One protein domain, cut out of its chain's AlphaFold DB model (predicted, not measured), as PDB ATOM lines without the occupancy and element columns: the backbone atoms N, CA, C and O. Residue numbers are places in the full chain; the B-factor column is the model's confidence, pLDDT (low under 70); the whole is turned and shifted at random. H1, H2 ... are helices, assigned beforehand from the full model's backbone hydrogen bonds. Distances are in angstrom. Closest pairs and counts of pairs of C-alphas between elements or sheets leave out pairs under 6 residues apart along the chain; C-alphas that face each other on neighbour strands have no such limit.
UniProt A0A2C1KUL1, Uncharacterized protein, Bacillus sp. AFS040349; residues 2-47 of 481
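Overview. This is residues 2 to 47 of the 481 residues of an uncharacterized protein of Bacillus sp. AFS040349 (UniProt A0A2C1KUL1). A long helix, H1, has an unnamed stretch, residues 2 to 20, folded back on itself along one side, and a shorter helix, H2, carries the rod on past the far end of H1. Residues 40 to 47 stick out at that end, and H1 and H2 make no helix pair side by side. The printed part has 46 residues with two named helices, H1 then H2, and no named strand; the class is all helix. It is loose, with a radius of gyration of the C-alphas of 13.4 A, and spans 45 by 16 by 10 A.

Arrangement. Begin with H1, residues 21 to 34, the longest helix. From its end a tight link of three residues, 35 to 37, leads to H2, residues 38 to 46, and the two helices are apart. Look at the backbone O and N atoms: in both H1 and H2 every O i to N i+4 pair is within hydrogen-bond range. Residues 40 to 47, of which 40 to 46 belong to H2, stand free.

Along the chain. Find C-alpha 21 at (-16.443, 56.668, -44.492); from there H1 runs 20.0 A to C-alpha 34 at (-19.211, 36.968, -42.264), with y falling. H2 runs 12.0 A from C-alpha 38 to C-alpha 46 at (-9.174, 21.007, -31.420), and y falls again. Before H1, go from C-alpha 2 at (-8.392, 53.299, -35.627) to C-alpha 7 at (-12.797, 39.148, -36.262), then to C-alpha 16 at (-8.905, 61.925, -44.159), where y has risen again.

Size, cuts and confidence. The two C-alphas farthest apart, those of Tyr 18 and Asp 47, are 45.3 A apart. The printed part has no cut. Its mean pLDDT is 88.9, and no printed residue is under 70.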
ATOM      1  N   PRO A   2      -7.669  54.223 -34.761       71.62
ATOM      2  CA  PRO A   2      -8.392  53.299 -35.627       71.62
ATOM      3  C   PRO A   2      -8.954  52.182 -34.755       71.62
ATOM      4  O   PRO A   2      -8.232  51.630 -33.926       71.62
ATOM      5  N   THR A   3     -10.243  51.901 -34.879       88.62
ATOM      6  CA  THR A   3     -10.804  50.674 -34.323       88.62
ATOM      7  C   THR A   3     -10.627  49.590 -35.375       88.62
ATOM      8  O   THR A   3     -10.928  49.814 -36.547       88.62
ATOM      9  N   ASN A   4     -10.090  48.439 -34.984       94.06
ATOM     10  CA  ASN A   4     -10.009  47.292 -35.881       94.06
ATOM     11  C   ASN A   4     -11.360  46.575 -35.920       94.06
ATOM     12  O   ASN A   4     -12.142  46.655 -34.967       94.06
ATOM     13  N   THR A   5     -11.642  45.872 -37.012       92.75
ATOM     14  CA  THR A   5     -12.785  44.968 -37.057       92.75
ATOM     15  C   THR A   5     -12.575  43.807 -36.065       92.75
ATOM     16  O   THR A   5     -11.443  43.334 -35.920       92.75
ATOM     17  N   PRO A   6     -13.614  43.367 -35.329       90.31
ATOM     18  CA  PRO A   6     -13.457  42.394 -34.245       90.31
ATOM     19  C   PRO A   6     -12.921  41.009 -34.632       90.31
ATOM     20  O   PRO A   6     -12.314  40.368 -33.779       90.31
ATOM     21  N   ARG A   7     -13.171  40.518 -35.856       93.00
ATOM     22  CA  ARG A   7     -12.797  39.148 -36.262       93.00
ATOM     23  C   ARG A   7     -11.545  39.095 -37.127       93.00
ATOM     24  O   ARG A   7     -10.663  38.295 -36.861       93.00
ATOM     25  N   LEU A   8     -11.457  39.954 -38.138       92.06
ATOM     26  CA  LEU A   8     -10.354  40.004 -39.100       92.06
ATOM     27  C   LEU A   8      -9.228  40.959 -38.683       92.06
ATOM     28  O   LEU A   8      -8.185  40.994 -39.334       92.06
ATOM     29  N   GLY A   9      -9.432  41.772 -37.641       92.75
ATOM     30  CA  GLY A   9      -8.429  42.728 -37.175       92.75
ATOM     31  C   GLY A   9      -8.124  43.848 -38.179       92.75
ATOM     32  O   GLY A   9      -7.063  44.464 -38.090       92.75
ATOM     33  N   ILE A  10      -9.028  44.129 -39.126       93.62
ATOM     34  CA  ILE A  10      -8.800  45.101 -40.204       93.62
ATOM     35  C   ILE A  10      -8.966  46.527 -39.654       93.62
ATOM     36  O   ILE A  10     -10.026  46.832 -39.106       93.62
ATOM     37  N   PRO A  11      -7.984  47.435 -39.802       92.44
ATOM     38  CA  PRO A  11      -8.116  48.813 -39.329       92.44
ATOM     39  C   PRO A  11      -9.210  49.592 -40.072       92.44
ATOM     40  O   PRO A  11      -9.208  49.652 -41.302       92.44
ATOM     41  N   LYS A  12     -10.119  50.250 -39.337       91.56
ATOM     42  CA  LYS A  12     -11.106  51.164 -39.933       91.56
ATOM     43  C   LYS A  12     -10.503  52.555 -40.214       91.56
ATOM     44  O   LYS A  12      -9.792  53.086 -39.356       91.56
ATOM     45  N   PRO A  13     -10.821  53.186 -41.361       89.25
ATOM     46  CA  PRO A  13     -10.298  54.499 -41.751       89.25
ATOM     47  C   PRO A  13     -10.688  55.644 -40.801       89.25
ATOM     48  O   PRO A  13     -11.762  55.650 -40.174       89.25
ATOM     49  N   LEU A  14      -9.798  56.639 -40.702       82.38
ATOM     50  CA  LEU A  14      -9.855  57.708 -39.695       82.38
ATOM     51  C   LEU A  14     -10.533  59.000 -40.173       82.38
ATOM     52  O   LEU A  14     -10.883  59.823 -39.326       82.38
ATOM     53  N   GLY A  15     -10.816  59.148 -41.470       74.88
ATOM     54  CA  GLY A  15     -11.630  60.242 -42.008       74.88
ATOM     55  C   GLY A  15     -10.867  61.332 -42.761       74.88
ATOM     56  O   GLY A  15     -11.406  62.423 -42.922       74.88
ATOM     57  N   ASN A  16      -9.645  61.064 -43.223       77.38
ATOM     58  CA  ASN A  16      -8.905  61.925 -44.159       77.38
ATOM     59  C   ASN A  16      -8.876  61.358 -45.593       77.38
ATOM     60  O   ASN A  16      -8.198  61.904 -46.462       77.38
ATOM     61  N   GLU A  17      -9.599  60.270 -45.846       77.50
ATOM     62  CA  GLU A  17      -9.629  59.577 -47.127       77.50
ATOM     63  C   GLU A  17     -10.756  60.090 -48.057       77.50
ATOM     64  O   GLU A  17     -11.820  60.509 -47.607       77.50
ATOM     65  N   TYR A  18     -10.549  60.027 -49.380       82.38
ATOM     66  CA  TYR A  18     -11.459  60.560 -50.420       82.38
ATOM     67  C   TYR A  18     -12.780  59.774 -50.630       82.38
ATOM     68  O   TYR A  18     -13.470  59.988 -51.627       82.38
ATOM     69  N   PHE A  19     -13.159  58.857 -49.736       83.12
ATOM     70  CA  PHE A  19     -14.356  58.014 -49.880       83.12
ATOM     71  C   PHE A  19     -15.362  58.209 -48.736       83.12
ATOM     72  O   PHE A  19     -15.040  58.708 -47.661       83.12
ATOM     73  N   ASN A  20     -16.618  57.801 -48.960       90.06
ATOM     74  CA  ASN A  20     -17.665  57.870 -47.939       90.06
ATOM     75  C   ASN A  20     -17.354  56.885 -46.797       90.06
ATOM     76  O   ASN A  20     -17.567  55.678 -46.925       90.06
ATOM     77  N   ARG A  21     -16.862  57.424 -45.679       90.12
ATOM     78  CA  ARG A  21     -16.443  56.668 -44.492       90.12
ATOM     79  C   ARG A  21     -17.536  55.762 -43.933       90.12
ATOM     80  O   ARG A  21     -17.239  54.636 -43.551       90.12
ATOM     81  N   THR A  22     -18.778  56.238 -43.894       89.69
ATOM     82  CA  THR A  22     -19.916  55.463 -43.386       89.69
ATOM     83  C   THR A  22     -20.103  54.200 -44.217       89.69
ATOM     84  O   THR A  22     -20.037  53.105 -43.671       89.69
ATOM     85  N   LYS A  23     -20.186  54.343 -45.547       92.25
ATOM     86  CA  LYS A  23     -20.343  53.202 -46.461       92.25
ATOM     87  C   LYS A  23     -19.161  52.235 -46.408       92.25
ATOM     88  O   LYS A  23     -19.353  51.027 -46.468       92.25
ATOM     89  N   PHE A  24     -17.934  52.743 -46.300       91.75
ATOM     90  CA  PHE A  24     -16.756  51.877 -46.229       91.75
ATOM     91  C   PHE A  24     -16.699  51.083 -44.917       91.75
ATOM     92  O   PHE A  24     -16.424  49.885 -44.933       91.75
ATOM     93  N   ASN A  25     -17.019  51.719 -43.787       92.06
ATOM     94  CA  ASN A  25     -17.101  51.028 -42.502       92.06
ATOM     95  C   ASN A  25     -18.227  49.985 -42.486       92.06
ATOM     96  O   ASN A  25     -18.002  48.893 -41.981       92.06
ATOM     97  N   GLU A  26     -19.385  50.276 -43.089       93.75
ATOM     98  CA  GLU A  26     -20.480  49.305 -43.263       93.75
ATOM     99  C   GLU A  26     -20.040  48.077 -44.074       93.75
ATOM    100  O   GLU A  26     -20.360  46.945 -43.705       93.75
ATOM    101  N   ILE A  27     -19.264  48.272 -45.148       94.81
ATOM    102  CA  ILE A  27     -18.698  47.170 -45.942       94.81
ATOM    103  C   ILE A  27     -17.732  46.335 -45.092       94.81
ATOM    104  O   ILE A  27     -17.848  45.112 -45.072       94.81
ATOM    105  N   LEU A  28     -16.809  46.977 -44.368       94.75
ATOM    106  CA  LEU A  28     -15.866  46.272 -43.496       94.75
ATOM    107  C   LEU A  28     -16.573  45.491 -42.384       94.75
ATOM    108  O   LEU A  28     -16.214  44.348 -42.127       94.75
ATOM    109  N   ASP A  29     -17.598  46.075 -41.762       94.38
ATOM    110  CA  ASP A  29     -18.396  45.410 -40.731       94.38
ATOM    111  C   ASP A  29     -19.187  44.226 -41.292       94.38
ATOM    112  O   ASP A  29     -19.307  43.190 -40.635       94.38
ATOM    113  N   THR A  30     -19.674  44.340 -42.527       96.12
ATOM    114  CA  THR A  30     -20.358  43.244 -43.224       96.12
ATOM    115  C   THR A  30     -19.400  42.087 -43.515       96.12
ATOM    116  O   THR A  30     -19.731  40.935 -43.235       96.12
ATOM    117  N   ILE A  31     -18.198  42.378 -44.028       95.56
ATOM    118  CA  ILE A  31     -17.160  41.368 -44.289       95.56
ATOM    119  C   ILE A  31     -16.733  40.693 -42.979       95.56
ATOM    120  O   ILE A  31     -16.668  39.467 -42.908       95.56
ATOM    121  N   ASP A  32     -16.495  41.477 -41.925       95.50
ATOM    122  CA  ASP A  32     -16.074  40.962 -40.622       95.50
ATOM    123  C   ASP A  32     -17.155  40.101 -39.963       95.50
ATOM    124  O   ASP A  32     -16.863  39.043 -39.418       95.50
ATOM    125  N   THR A  33     -18.427  40.485 -40.081       94.50
ATOM    126  CA  THR A  33     -19.555  39.696 -39.558       94.50
ATOM    127  C   THR A  33     -19.698  38.342 -40.262       94.50
ATOM    128  O   THR A  33     -20.180  37.389 -39.644       94.50
ATOM    129  N   GLY A  34     -19.260  38.229 -41.519       92.38
ATOM    130  CA  GLY A  34     -19.211  36.968 -42.264       92.38
ATOM    131  C   GLY A  34     -17.972  36.108 -41.985       92.38
ATOM    132  O   GLY A  34     -17.983  34.918 -42.289       92.38
ATOM    133  N   ALA A  35     -16.915  36.674 -41.401       94.69
ATOM    134  CA  ALA A  35     -15.679  35.950 -41.119       94.69
ATOM    135  C   ALA A  35     -15.819  35.012 -39.909       94.69
ATOM    136  O   ALA A  35     -16.468  35.348 -38.914       94.69
ATOM    137  N   ALA A  36     -15.172  33.848 -39.965       93.25
ATOM    138  CA  ALA A  36     -15.032  32.972 -38.802       93.25
ATOM    139  C   ALA A  36     -14.149  33.640 -37.734       93.25
ATOM    140  O   ALA A  36     -13.218  34.372 -38.071       93.25
ATOM    141  N   LYS A  37     -14.421  33.394 -36.447       92.75
ATOM    142  CA  LYS A  37     -13.537  33.865 -35.372       92.75
ATOM    143  C   LYS A  37     -12.339  32.926 -35.237       92.75
ATOM    144  O   LYS A  37     -12.476  31.717 -35.418       92.75
ATOM    145  N   ASP A  38     -11.199  33.447 -34.790       87.12
ATOM    146  CA  ASP A  38     -10.031  32.621 -34.445       87.12
ATOM    147  C   ASP A  38     -10.358  31.551 -33.394       87.12
ATOM    148  O   ASP A  38      -9.842  30.432 -33.452       87.12
ATOM    149  N   SER A  39     -11.264  31.863 -32.462       89.12
ATOM    150  CA  SER A  39     -11.789  30.898 -31.493       89.12
ATOM    151  C   SER A  39     -12.535  29.748 -32.164       89.12
ATOM    152  O   SER A  39     -12.402  28.612 -31.724       89.12
ATOM    153  N   ASP A  40     -13.280  30.025 -33.237       87.50
ATOM    154  CA  ASP A  40     -14.076  29.026 -33.953       87.50
ATOM    155  C   ASP A  40     -13.155  28.100 -34.759       87.50
ATOM    156  O   ASP A  40     -13.322  26.884 -34.737       87.50
ATOM    157  N   LEU A  41     -12.116  28.651 -35.400       85.50
ATOM    158  CA  LEU A  41     -11.094  27.853 -36.087       85.50
ATOM    159  C   LEU A  41     -10.262  27.018 -35.105       85.50
ATOM    160  O   LEU A  41      -9.937  25.866 -35.390       85.50
ATOM    161  N   THR A  42      -9.909  27.589 -33.952       87.69
ATOM    162  CA  THR A  42      -9.175  26.874 -32.898       87.69
ATOM    163  C   THR A  42     -10.023  25.743 -32.328       87.69
ATOM    164  O   THR A  42      -9.526  24.626 -32.213       87.69
ATOM    165  N   ALA A  43     -11.304  25.998 -32.053       86.31
ATOM    166  CA  ALA A  43     -12.252  24.974 -31.629       86.31
ATOM    167  C   ALA A  43     -12.399  23.874 -32.689       86.31
ATOM    168  O   ALA A  43     -12.294  22.704 -32.351       86.31
ATOM    169  N   HIS A  44     -12.530  24.229 -33.971       83.00
ATOM    170  CA  HIS A  44     -12.612  23.257 -35.065       83.00
ATOM    171  C   HIS A  44     -11.334  22.410 -35.202       83.00
ATOM    172  O   HIS A  44     -11.404  21.217 -35.479       83.00
ATOM    173  N   LYS A  45     -10.143  22.995 -35.018       83.12
ATOM    174  CA  LYS A  45      -8.871  22.247 -35.037       83.12
ATOM    175  C   LYS A  45      -8.698  21.339 -33.819       83.12
ATOM    176  O   LYS A  45      -8.081  20.285 -33.944       83.12
ATOM    177  N   ALA A  46      -9.203  21.766 -32.665       83.19
ATOM    178  CA  ALA A  46      -9.174  21.007 -31.420       83.19
ATOM    179  C   ALA A  46     -10.322  19.989 -31.310       83.19
ATOM    180  O   ALA A  46     -10.347  19.204 -30.365       83.19
ATOM    181  N   ASP A  47     -11.268  19.987 -32.252       80.06
ATOM    182  CA  ASP A  47     -12.375  19.043 -32.255       80.06
ATOM    183  C   ASP A  47     -11.883  17.631 -32.605       80.06
ATOM    184  O   ASP A  47     -11.716  17.230 -33.762       80.06
TER     185      ASP A  47